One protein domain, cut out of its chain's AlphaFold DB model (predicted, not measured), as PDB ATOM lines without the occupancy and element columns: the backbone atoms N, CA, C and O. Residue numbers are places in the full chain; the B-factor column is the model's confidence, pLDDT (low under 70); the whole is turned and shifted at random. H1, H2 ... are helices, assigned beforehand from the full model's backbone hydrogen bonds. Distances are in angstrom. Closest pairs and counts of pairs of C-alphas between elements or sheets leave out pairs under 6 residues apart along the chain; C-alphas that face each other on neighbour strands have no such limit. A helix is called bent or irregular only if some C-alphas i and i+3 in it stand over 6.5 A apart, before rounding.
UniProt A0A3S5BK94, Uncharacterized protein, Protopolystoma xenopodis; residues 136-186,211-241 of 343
ATOM      1  N   LYS A 136      34.017  41.566  25.674       86.31
ATOM      2  CA  LYS A 136      35.460  41.262  25.638       86.31
ATOM      3  C   LYS A 136      35.718  39.750  25.582       86.31
ATOM      4  O   LYS A 136      36.664  39.327  24.932       86.31
ATOM      5  N   SER A 137      34.839  38.945  26.187       88.38
ATOM      6  CA  SER A 137      34.893  37.479  26.125       88.38
ATOM      7  C   SER A 137      34.671  36.935  24.704       88.38
ATOM      8  O   SER A 137      35.488  36.174  24.204       88.38
ATOM      9  N   ASN A 138      33.642  37.408  23.987       88.31
ATOM     10  CA  ASN A 138      33.372  36.966  22.609       88.31
ATOM     11  C   ASN A 138      34.506  37.354  21.652       88.31
ATOM     12  O   ASN A 138      34.864  36.596  20.745       88.31
ATOM     13  N   LEU A 139      35.079  38.545  21.858       91.00
ATOM     14  CA  LEU A 139      36.246  38.985  21.103       91.00
ATOM     15  C   LEU A 139      37.453  38.086  21.402       91.00
ATOM     16  O   LEU A 139      38.095  37.621  20.466       91.00
ATOM     17  N   ALA A 140      37.716  37.786  22.677       92.88
ATOM     18  CA  ALA A 140      38.789  36.887  23.091       92.88
ATOM     19  C   ALA A 140      38.656  35.487  22.475       92.88
ATOM     20  O   ALA A 140      39.640  34.966  21.958       92.88
ATOM     21  N   THR A 141      37.453  34.907  22.451       92.06
ATOM     22  CA  THR A 141      37.204  33.610  21.804       92.06
ATOM     23  C   THR A 141      37.512  33.663  20.307       92.06
ATOM     24  O   THR A 141      38.234  32.814  19.792       92.06
ATOM     25  N   THR A 142      37.030  34.692  19.604       91.88
ATOM     26  CA  THR A 142      37.283  34.861  18.158       91.88
ATOM     27  C   THR A 142      38.780  34.982  17.866       91.88
ATOM     28  O   THR A 142      39.308  34.341  16.961       91.88
ATOM     29  N   VAL A 143      39.474  35.785  18.669       93.19
ATOM     30  CA  VAL A 143      40.921  35.996  18.588       93.19
ATOM     31  C   VAL A 143      41.693  34.708  18.851       93.19
ATOM     32  O   VAL A 143      42.624  34.399  18.108       93.19
ATOM     33  N   ALA A 144      41.294  33.938  19.862       92.31
ATOM     34  CA  ALA A 144      41.924  32.667  20.189       92.31
ATOM     35  C   ALA A 144      41.835  31.679  19.019       92.31
ATOM     36  O   ALA A 144      42.847  31.081  18.664       92.31
ATOM     37  N   PHE A 145      40.683  31.577  18.350       91.56
ATOM     38  CA  PHE A 145      40.546  30.741  17.151       91.56
ATOM     39  C   PHE A 145      41.430  31.207  15.989       91.56
ATOM     40  O   PHE A 145      42.035  30.376  15.311       91.56
ATOM     41  N   LEU A 146      41.547  32.519  15.765       92.94
ATOM     42  CA  LEU A 146      42.421  33.061  14.716       92.94
ATOM     43  C   LEU A 146      43.899  32.754  14.986       92.94
ATOM     44  O   LEU A 146      44.633  32.413  14.057       92.94
ATOM     45  N   ILE A 147      44.326  32.850  16.246       92.25
ATOM     46  CA  ILE A 147      45.697  32.523  16.652       92.25
ATOM     47  C   ILE A 147      45.941  31.015  16.548       92.25
ATOM     48  O   ILE A 147      46.946  30.597  15.971       92.25
ATOM     49  N   TRP A 148      45.004  30.197  17.038       89.19
ATOM     50  CA  TRP A 148      45.088  28.736  16.968       89.19
ATOM     51  C   TRP A 148      45.181  28.243  15.517       89.19
ATOM     52  O   TRP A 148      46.058  27.449  15.181       89.19
ATOM     53  N   GLY A 149      44.357  28.805  14.627       88.12
ATOM     54  CA  GLY A 149      44.376  28.540  13.186       88.12
ATOM     55  C   GLY A 149      45.548  29.169  12.422       88.12
ATOM     56  O   GLY A 149      45.566  29.104  11.196       88.12
ATOM     57  N   ARG A 150      46.523  29.790  13.108       87.56
ATOM     58  CA  ARG A 150      47.702  30.452  12.511       87.56
ATOM     59  C   ARG A 150      47.364  31.583  11.526       87.56
ATOM     60  O   ARG A 150      48.179  31.932  10.675       87.56
ATOM     61  N   HIS A 151      46.183  32.185  11.655       89.75
ATOM     62  CA  HIS A 151      45.759  33.336  10.850       89.75
ATOM     63  C   HIS A 151      46.232  34.676  11.427       89.75
ATOM     64  O   HIS A 151      46.252  35.673  10.708       89.75
ATOM     65  N   MET A 152      46.603  34.703  12.708       90.50
ATOM     66  CA  MET A 152      47.116  35.876  13.414       90.50
ATOM     67  C   MET A 152      48.196  35.447  14.410       90.50
ATOM     68  O   MET A 152      48.071  34.393  15.033       90.50
ATOM     69  N   LEU A 153      49.253  36.246  14.573       91.06
ATOM     70  CA  LEU A 153      50.285  35.974  15.572       91.06
ATOM     71  C   LEU A 153      49.892  36.556  16.933       91.06
ATOM     72  O   LEU A 153      49.198  37.570  17.028       91.06
ATOM     73  N   LEU A 154      50.389  35.942  18.006       92.12
ATOM     74  CA  LEU A 154      50.161  36.443  19.361       92.12
ATOM     75  C   LEU A 154      50.821  37.820  19.590       92.12
ATOM     76  O   LEU A 154      50.286  38.642  20.329       92.12
ATOM     77  N   SER A 155      51.933  38.103  18.904       92.94
ATOM     78  CA  SER A 155      52.597  39.415  18.897       92.94
ATOM     79  C   SER A 155      51.722  40.519  18.296       92.94
ATOM     80  O   SER A 155      51.689  41.634  18.818       92.94
ATOM     81  N   ASP A 156      50.975  40.201  17.235       92.25
ATOM     82  CA  ASP A 156      50.106  41.155  16.533       92.25
ATOM     83  C   ASP A 156      48.896  41.523  17.394       92.25
ATOM     84  O   ASP A 156      48.457  42.674  17.406       92.25
ATOM     85  N   LEU A 157      48.402  40.552  18.170       92.31
ATOM     86  CA  LEU A 157      47.408  40.779  19.213       92.31
ATOM     87  C   LEU A 157      47.970  41.650  20.345       92.31
ATOM     88  O   LEU A 157      47.272  42.526  20.855       92.31
ATOM     89  N   ALA A 158      49.204  41.386  20.776       91.75
ATOM     90  CA  ALA A 158      49.797  42.060  21.922       91.75
ATOM     91  C   ALA A 158      50.062  43.547  21.649       91.75
ATOM     92  O   ALA A 158      49.751  44.378  22.498       91.75
ATOM     93  N   ALA A 159      50.554  43.905  20.459       90.12
ATOM     94  CA  ALA A 159      50.929  45.277  20.107       90.12
ATOM     95  C   ALA A 159      49.869  46.360  20.443       90.12
ATOM     96  O   ALA A 159      50.220  47.339  21.110       90.12
ATOM     97  N   PRO A 160      48.578  46.227  20.069       90.19
ATOM     98  CA  PRO A 160      47.548  47.212  20.420       90.19
ATOM     99  C   PRO A 160      47.085  47.153  21.886       90.19
ATOM    100  O   PRO A 160      46.403  48.072  22.347       90.19
ATOM    101  N   LEU A 161      47.426  46.091  22.620       90.19
ATOM    102  CA  LEU A 161      46.969  45.838  23.990       90.19
ATOM    103  C   LEU A 161      48.029  46.175  25.058       90.19
ATOM    104  O   LEU A 161      47.744  46.045  26.251       90.19
ATOM    105  N   ILE A 162      49.213  46.643  24.646       87.50
ATOM    106  CA  ILE A 162      50.299  47.085  25.535       87.50
ATOM    107  C   ILE A 162      49.802  48.149  26.530       87.50
ATOM    108  O   ILE A 162      48.997  49.026  26.201       87.50
ATOM    109  N   GLY A 163      50.305  48.075  27.762       82.12
ATOM    110  CA  GLY A 163      49.985  48.979  28.867       82.12
ATOM    111  C   GLY A 163      48.596  48.751  29.463       82.12
ATOM    112  O   GLY A 163      48.039  49.656  30.082       82.12
ATOM    113  N   GLY A 164      47.989  47.587  29.218       82.50
ATOM    114  CA  GLY A 164      46.672  47.243  29.750       82.50
ATOM    115  C   GLY A 164      45.516  48.045  29.142       82.50
ATOM    116  O   GLY A 164      44.435  48.087  29.732       82.50
ATOM    117  N   ARG A 165      45.696  48.652  27.956       81.94
ATOM    118  CA  ARG A 165      44.709  49.535  27.290       81.94
ATOM    119  C   ARG A 165      43.314  48.928  27.102       81.94
ATOM    120  O   ARG A 165      42.341  49.661  26.972       81.94
ATOM    121  N   GLN A 166      43.209  47.603  27.098       84.56
ATOM    122  CA  GLN A 166      41.942  46.871  27.005       84.56
ATOM    123  C   GLN A 166      41.863  45.732  28.025       84.56
ATOM    124  O   GLN A 166      41.235  44.701  27.776       84.56
ATOM    125  N   HIS A 167      42.492  45.892  29.191       83.56
ATOM    126  CA  HIS A 167      42.457  44.876  30.239       83.56
ATOM    127  C   HIS A 167      41.000  44.451  30.561       83.56
ATOM    128  O   HIS A 167      40.104  45.310  30.600       83.56
ATOM    129  N   PRO A 168      40.693  43.149  30.739       90.25
ATOM    130  CA  PRO A 168      41.574  41.971  30.714       90.25
ATOM    131  C   PRO A 168      41.620  41.225  29.357       90.25
ATOM    132  O   PRO A 168      41.854  40.022  29.335       90.25
ATOM    133  N   LEU A 169      41.372  41.885  28.217       91.19
ATOM    134  CA  LEU A 169      41.171  41.214  26.918       91.19
ATOM    135  C   LEU A 169      42.317  40.273  26.510       91.19
ATOM    136  O   LEU A 169      42.053  39.175  26.032       91.19
ATOM    137  N   PHE A 170      43.572  40.682  26.714       92.50
ATOM    138  CA  PHE A 170      44.733  39.847  26.397       92.50
ATOM    139  C   PHE A 170      44.754  38.553  27.225       92.50
ATOM    140  O   PHE A 170      44.904  37.466  26.673       92.50
ATOM    141  N   LEU A 171      44.517  38.661  28.536       92.25
ATOM    142  CA  LEU A 171      44.448  37.508  29.438       92.25
ATOM    143  C   LEU A 171      43.268  36.599  29.092       92.25
ATOM    144  O   LEU A 171      43.414  35.383  29.083       92.25
ATOM    145  N   LEU A 172      42.120  37.178  28.729       92.56
ATOM    146  CA  LEU A 172      40.979  36.400  28.255       92.56
ATOM    147  C   LEU A 172      41.326  35.629  26.976       92.56
ATOM    148  O   LEU A 172      40.961  34.466  26.863       92.56
ATOM    149  N   ALA A 173      42.050  36.229  26.027       92.62
ATOM    150  CA  ALA A 173      42.467  35.529  24.811       92.62
ATOM    151  C   ALA A 173      43.413  34.357  25.122       92.62
ATOM    152  O   ALA A 173      43.248  33.276  24.559       92.62
ATOM    153  N   LEU A 174      44.352  34.537  26.058       92.25
ATOM    154  CA  LEU A 174      45.223  33.459  26.539       92.25
ATOM    155  C   LEU A 174      44.441  32.350  27.247       92.25
ATOM    156  O   LEU A 174      44.707  31.176  27.010       92.25
ATOM    157  N   GLN A 175      43.448  32.706  28.059       91.75
ATOM    158  CA  GLN A 175      42.579  31.745  28.738       91.75
ATOM    159  C   GLN A 175      41.747  30.932  27.736       91.75
ATOM    160  O   GLN A 175      41.631  29.716  27.860       91.75
ATOM    161  N   GLN A 176      41.218  31.578  26.694       91.38
ATOM    162  CA  GLN A 176      40.513  30.884  25.615       91.38
ATOM    163  C   GLN A 176      41.462  29.981  24.813       91.38
ATOM    164  O   GLN A 176      41.099  28.856  24.494       91.38
ATOM    165  N   LEU A 177      42.700  30.412  24.548       89.88
ATOM    166  CA  LEU A 177      43.724  29.558  23.934       89.88
ATOM    167  C   LEU A 177      44.072  28.347  24.806       89.88
ATOM    168  O   LEU A 177      44.239  27.249  24.279       89.88
ATOM    169  N   ALA A 178      44.151  28.530  26.125       88.00
ATOM    170  CA  ALA A 178      44.352  27.438  27.071       88.00
ATOM    171  C   ALA A 178      43.175  26.453  27.037       88.00
ATOM    172  O   ALA A 178      43.400  25.249  26.993       88.00
ATOM    173  N   SER A 179      41.936  26.947  26.957       86.62
ATOM    174  CA  SER A 179      40.740  26.105  26.816       86.62
ATOM    175  C   SER A 179      40.683  25.366  25.470       86.62
ATOM    176  O   SER A 179      40.387  24.176  25.426       86.62
ATOM    177  N   LEU A 180      41.054  26.005  24.357       83.94
ATOM    178  CA  LEU A 180      41.181  25.309  23.067       83.94
ATOM    179  C   LEU A 180      42.259  24.226  23.124       83.94
ATOM    180  O   LEU A 180      42.089  23.142  22.570       83.94
ATOM    181  N   ALA A 181      43.341  24.492  23.857       80.00
ATOM    182  CA  ALA A 181      44.380  23.523  24.147       80.00
ATOM    183  C   ALA A 181      43.912  22.354  25.045       80.00
ATOM    184  O   ALA A 181      44.627  21.358  25.122       80.00
ATOM    185  N   THR A 182      42.736  22.404  25.681       73.81
ATOM    186  CA  THR A 182      42.183  21.278  26.458       73.81
ATOM    187  C   THR A 182      41.060  20.526  25.734       73.81
ATOM    188  O   THR A 182      41.024  19.299  25.809       73.81
ATOM    189  N   GLU A 183      40.183  21.221  25.005       64.00
ATOM    190  CA  GLU A 183      38.900  20.675  24.512       64.00
ATOM    191  C   GLU A 183      38.971  19.881  23.191       64.00
ATOM    192  O   GLU A 183      38.169  18.978  22.965       64.00
ATOM    193  N   GLU A 184      39.950  20.123  22.313       53.72
ATOM    194  CA  GLU A 184      40.058  19.395  21.026       53.72
ATOM    195  C   GLU A 184      40.415  17.894  21.193       53.72
ATOM    196  O   GLU A 184      40.534  17.166  20.209       53.72
ATOM    197  N   ALA A 185      40.569  17.409  22.432       49.38
ATOM    198  CA  ALA A 185      40.782  15.998  22.767       49.38
ATOM    199  C   ALA A 185      39.580  15.086  22.454       49.38
ATOM    200  O   ALA A 185      39.710  13.868  22.546       49.38
ATOM    201  N   VAL A 186      38.413  15.644  22.121       48.19
ATOM    202  CA  VAL A 186      37.199  14.851  21.861       48.19
ATOM    203  C   VAL A 186      37.055  14.462  20.380       48.19
ATOM    204  O   VAL A 186      36.241  13.602  20.059       48.19
ATOM    205  N   ARG A 211      45.286  11.169  29.848       46.72
ATOM    206  CA  ARG A 211      44.750  12.545  29.892       46.72
ATOM    207  C   ARG A 211      45.753  13.543  30.472       46.72
ATOM    208  O   ARG A 211      45.953  14.601  29.884       46.72
ATOM    209  N   HIS A 212      46.455  13.191  31.553       51.16
ATOM    210  CA  HIS A 212      47.470  14.073  32.145       51.16
ATOM    211  C   HIS A 212      48.648  14.354  31.201       51.16
ATOM    212  O   HIS A 212      49.137  15.484  31.130       51.16
ATOM    213  N   ARG A 213      49.095  13.344  30.441       51.75
ATOM    214  CA  ARG A 213      50.201  13.508  29.484       51.75
ATOM    215  C   ARG A 213      49.796  14.387  28.290       51.75
ATOM    216  O   ARG A 213      50.621  15.168  27.812       51.75
ATOM    217  N   PHE A 214      48.539  14.293  27.851       53.09
ATOM    218  CA  PHE A 214      47.984  15.084  26.749       53.09
ATOM    219  C   PHE A 214      47.743  16.554  27.135       53.09
ATOM    220  O   PHE A 214      48.192  17.452  26.419       53.09
ATOM    221  N   LEU A 215      47.148  16.810  28.309       58.19
ATOM    222  CA  LEU A 215      46.947  18.167  28.843       58.19
ATOM    223  C   LEU A 215      48.283  18.906  29.019       58.19
ATOM    224  O   LEU A 215      48.432  20.049  28.585       58.19
ATOM    225  N   GLY A 216      49.302  18.211  29.538       65.94
ATOM    226  CA  GLY A 216      50.647  18.769  29.655       65.94
ATOM    227  C   GLY A 216      51.323  19.037  28.304       65.94
ATOM    228  O   GLY A 216      52.148  19.939  28.198       65.94
ATOM    229  N   HIS A 217      51.019  18.288  27.237       69.81
ATOM    230  CA  HIS A 217      51.589  18.561  25.909       69.81
ATOM    231  C   HIS A 217      51.051  19.860  25.301       69.81
ATOM    232  O   HIS A 217      51.821  20.649  24.758       69.81
ATOM    233  N   ARG A 218      49.753  20.126  25.447       72.81
ATOM    234  CA  ARG A 218      49.122  21.299  24.831       72.81
ATOM    235  C   ARG A 218      49.329  22.584  25.631       72.81
ATOM    236  O   ARG A 218      49.563  23.626  25.024       72.81
ATOM    237  N   GLN A 219      49.386  22.510  26.963       80.12
ATOM    238  CA  GLN A 219      49.883  23.627  27.779       80.12
ATOM    239  C   GLN A 219      51.323  23.990  27.399       80.12
ATOM    240  O   GLN A 219      51.624  25.165  27.203       80.12
ATOM    241  N   ARG A 220      52.198  22.994  27.182       78.75
ATOM    242  CA  ARG A 220      53.562  23.232  26.678       78.75
ATOM    243  C   ARG A 220      53.574  23.888  25.299       78.75
ATOM    244  O   ARG A 220      54.411  24.753  25.068       78.75
ATOM    245  N   LEU A 221      52.649  23.531  24.405       83.12
ATOM    246  CA  LEU A 221      52.511  24.203  23.110       83.12
ATOM    247  C   LEU A 221      52.114  25.674  23.278       83.12
ATOM    248  O   LEU A 221      52.670  26.530  22.598       83.12
ATOM    249  N   LEU A 222      51.197  25.986  24.197       87.38
ATOM    250  CA  LEU A 222      50.834  27.372  24.489       87.38
ATOM    251  C   LEU A 222      52.003  28.156  25.100       87.38
ATOM    252  O   LEU A 222      52.269  29.270  24.660       87.38
ATOM    253  N   VAL A 223      52.744  27.561  26.039       87.44
ATOM    254  CA  VAL A 223      53.977  28.148  26.595       87.44
ATOM    255  C   VAL A 223      55.005  28.401  25.488       87.44
ATOM    256  O   VAL A 223      55.621  29.463  25.450       87.44
ATOM    257  N   HIS A 224      55.157  27.463  24.550       85.25
ATOM    258  CA  HIS A 224      56.043  27.619  23.398       85.25
ATOM    259  C   HIS A 224      55.600  28.769  22.492       85.25
ATOM    260  O   HIS A 224      56.402  29.651  22.208       85.25
ATOM    261  N   MET A 225      54.319  28.820  22.106       86.38
ATOM    262  CA  MET A 225      53.768  29.919  21.303       86.38
ATOM    263  C   MET A 225      53.924  31.272  22.003       86.38
ATOM    264  O   MET A 225      54.243  32.270  21.358       86.38
ATOM    265  N   PHE A 226      53.725  31.310  23.323       90.19
ATOM    266  CA  PHE A 226      53.925  32.510  24.125       90.19
ATOM    267  C   PHE A 226      55.392  32.956  24.098       90.19
ATOM    268  O   PHE A 226      55.673  34.103  23.756       90.19
ATOM    269  N   ARG A 227      56.336  32.045  24.359       87.12
ATOM    270  CA  ARG A 227      57.773  32.350  24.326       87.12
ATOM    271  C   ARG A 227      58.243  32.786  22.935       87.12
ATOM    272  O   ARG A 227      58.967  33.770  22.827       87.12
ATOM    273  N   GLU A 228      57.812  32.099  21.879       87.62
ATOM    274  CA  GLU A 228      58.149  32.445  20.490       87.62
ATOM    275  C   GLU A 228      57.607  33.810  20.070       87.62
ATOM    276  O   GLU A 228      58.229  34.499  19.265       87.62
ATOM    277  N   SER A 229      56.461  34.220  20.619       89.50
ATOM    278  CA  SER A 229      55.867  35.518  20.293       89.50
ATOM    279  C   SER A 229      56.681  36.712  20.803       89.50
ATOM    280  O   SER A 229      56.444  37.834  20.357       89.50
ATOM    281  N   GLY A 230      57.607  36.492  21.745       87.56
ATOM    282  CA  GLY A 230      58.396  37.555  22.370       87.56
ATOM    283  C   GLY A 230      57.557  38.557  23.168       87.56
ATOM    284  O   GLY A 230      58.031  39.649  23.475       87.56
ATOM    285  N   VAL A 231      56.302  38.221  23.482       91.19
ATOM    286  CA  VAL A 231      55.414  39.100  24.238       91.19
ATOM    287  C   VAL A 231      55.856  39.132  25.694       91.19
ATOM    288  O   VAL A 231      55.836  38.129  26.403       91.19
ATOM    289  N   GLU A 232      56.229  40.316  26.159       89.56
ATOM    290  CA  GLU A 232      56.549  40.541  27.562       89.56
ATOM    291  C   GLU A 232      55.256  40.696  28.366       89.56
ATOM    292  O   GLU A 232      54.573  41.714  28.251       89.56
ATOM    293  N   MET A 233      54.926  39.696  29.194       88.25
ATOM    294  CA  MET A 233      53.695  39.705  29.999       88.25
ATOM    295  C   MET A 233      53.580  40.965  30.860       88.25
ATOM    296  O   MET A 233      52.509  41.556  30.929       88.25
ATOM    297  N   ASP A 234      54.694  41.420  31.436       87.19
ATOM    298  CA  ASP A 234      54.756  42.625  32.263       87.19
ATOM    299  C   ASP A 234      54.173  43.853  31.543       87.19
ATOM    300  O   ASP A 234      53.346  44.578  32.091       87.19
ATOM    301  N   LYS A 235      54.496  44.032  30.257       87.94
ATOM    302  CA  LYS A 235      53.994  45.148  29.440       87.94
ATOM    303  C   LYS A 235      52.517  45.014  29.071       87.94
ATOM    304  O   LYS A 235      51.919  45.995  28.631       87.94
ATOM    305  N   MET A 236      51.927  43.833  29.224       87.69
ATOM    306  CA  MET A 236      50.511  43.569  28.943       87.69
ATOM    307  C   MET A 236      49.615  43.807  30.163       87.69
ATOM    308  O   MET A 236      48.393  43.923  30.021       87.69
ATOM    309  N   MET A 237      50.215  43.907  31.350       85.69
ATOM    310  CA  MET A 237      49.522  44.179  32.603       85.69
ATOM    311  C   MET A 237      49.138  45.665  32.728       85.69
ATOM    312  O   MET A 237      49.767  46.533  32.113       85.69
ATOM    313  N   PRO A 238      48.090  45.994  33.507       84.38
ATOM    314  CA  PRO A 238      47.757  47.378  33.815       84.38
ATOM    315  C   PRO A 238      48.831  48.019  34.706       84.38
ATOM    316  O   PRO A 238      49.470  47.350  35.523       84.38
ATOM    317  N   VAL A 239      48.976  49.342  34.585       77.06
ATOM    318  CA  VAL A 239      49.960  50.150  35.322       77.06
ATOM    319  C   VAL A 239      49.704  50.044  36.831       77.06
ATOM    320  O   VAL A 239      48.816  50.698  37.370       77.06
ATOM    321  N   GLY A 240      50.450  49.171  37.509       75.19
ATOM    322  CA  GLY A 240      50.286  48.858  38.938       75.19
ATOM    323  C   GLY A 240      50.375  47.366  39.278       75.19
ATOM    324  O   GLY A 240      50.628  47.021  40.435       75.19
ATOM    325  N   SER A 241      50.248  46.500  38.269       78.12
ATOM    326  CA  SER A 241      50.383  45.039  38.391       78.12
ATOM    327  C   SER A 241      51.699  44.501  37.815       78.12
ATOM    328  O   SER A 241      51.818  43.306  37.593       78.12
TER     329      SER A 241
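Overview. This is residues 136 to 186 and 211 to 241 of the 343 residues of an uncharacterized protein of Protopolystoma xenopodis (UniProt A0A3S5BK94). Two long helices, H3 and H4, make a narrow V that closes towards the cut in the chain, and H2 lies across its open end. H1 crosses H3 steeply on the side away from H4, and the short H5 packs on H2. The printed part has 82 residues with five named helices, H1 to H5 in order along the chain, and no named strand; the class is all helix. It is compact, with a radius of gyration of the C-alphas of 12.8 A, and elongated in outline, spanning 38 by 23 by 21 A.

Arrangement. Start at H1, residues 136 to 148, which touches the hub H3, residues 169 to 186, at a steep tilt of 57 degrees, the same way; the closest C-alphas are those of Ala 140 and Ala 173, 4.3 A apart. Next comes H2, residues 154 to 164, which is close to H1 but not clearly touching, with the C-alphas of Ile 147 and Leu 154 6.5 A apart. H2 and H3 form a helical hairpin at a steep tilt of 39 degrees, opposite ways; H3 touches H2 with residues 169 to 170 alone, and the closest C-alphas are those of Leu 161 and Phe 170, 6.8 A apart. Beyond the cut, H4, residues 211 to 228, touches H3 with residues 215 to 222 alone, against residues 177 to 182 of H3. Look there at the closest C-alphas, those of Ala 181 and Arg 218, 5.3 A apart; the tilt of 36 degrees, opposite ways, is only just steep. H5, residues 233 to 236, touches H2, the closest C-alphas being those of Ile 162 and Met 236, 4.9 A apart. H1 is apart from H4 and from H5. In H1 and H4 every O i to N i+4 pair is within hydrogen-bond range; H2 has 3 of 7, beside 4 of 8 O i to N i+3 pairs, H3 has 11 of 14, and H5 is too short for such a pair.

Along the chain. Find C-alpha 136 at (35.460, 41.262, 25.638); from there H1 runs 18.0 A to Trp 148. H2 runs 15.4 A from Leu 154 to Gly 164 and is irregular, with C-alphas 160 and 163 9.0 A apart. H3 begins at C-alpha 169, at (41.171, 41.214, 26.918), and runs 27.1 A to Val 186; it is only just irregular, with C-alphas 181 and 184 6.7 A apart. H4 runs 25.8 A from Arg 211 to Glu 228. H5 runs 5.1 A from Met 233 and ends at C-alpha 236, at (50.511, 43.569, 28.943).

Size, cuts and confidence. The two C-alphas farthest apart are those of Val 186 and Gly 240, at 40.2 A. Residues 187 to 210 are not printed, and C-alphas 186 and 211 are 11.3 A apart across this cut. The links H1 to H2, H2 to H3 and H4 to H5 are tight. The mean pLDDT of the printed part is 83.4, and in this model residues 183 to 186 and 211 to 217, on the two sides of the cut, are under 70.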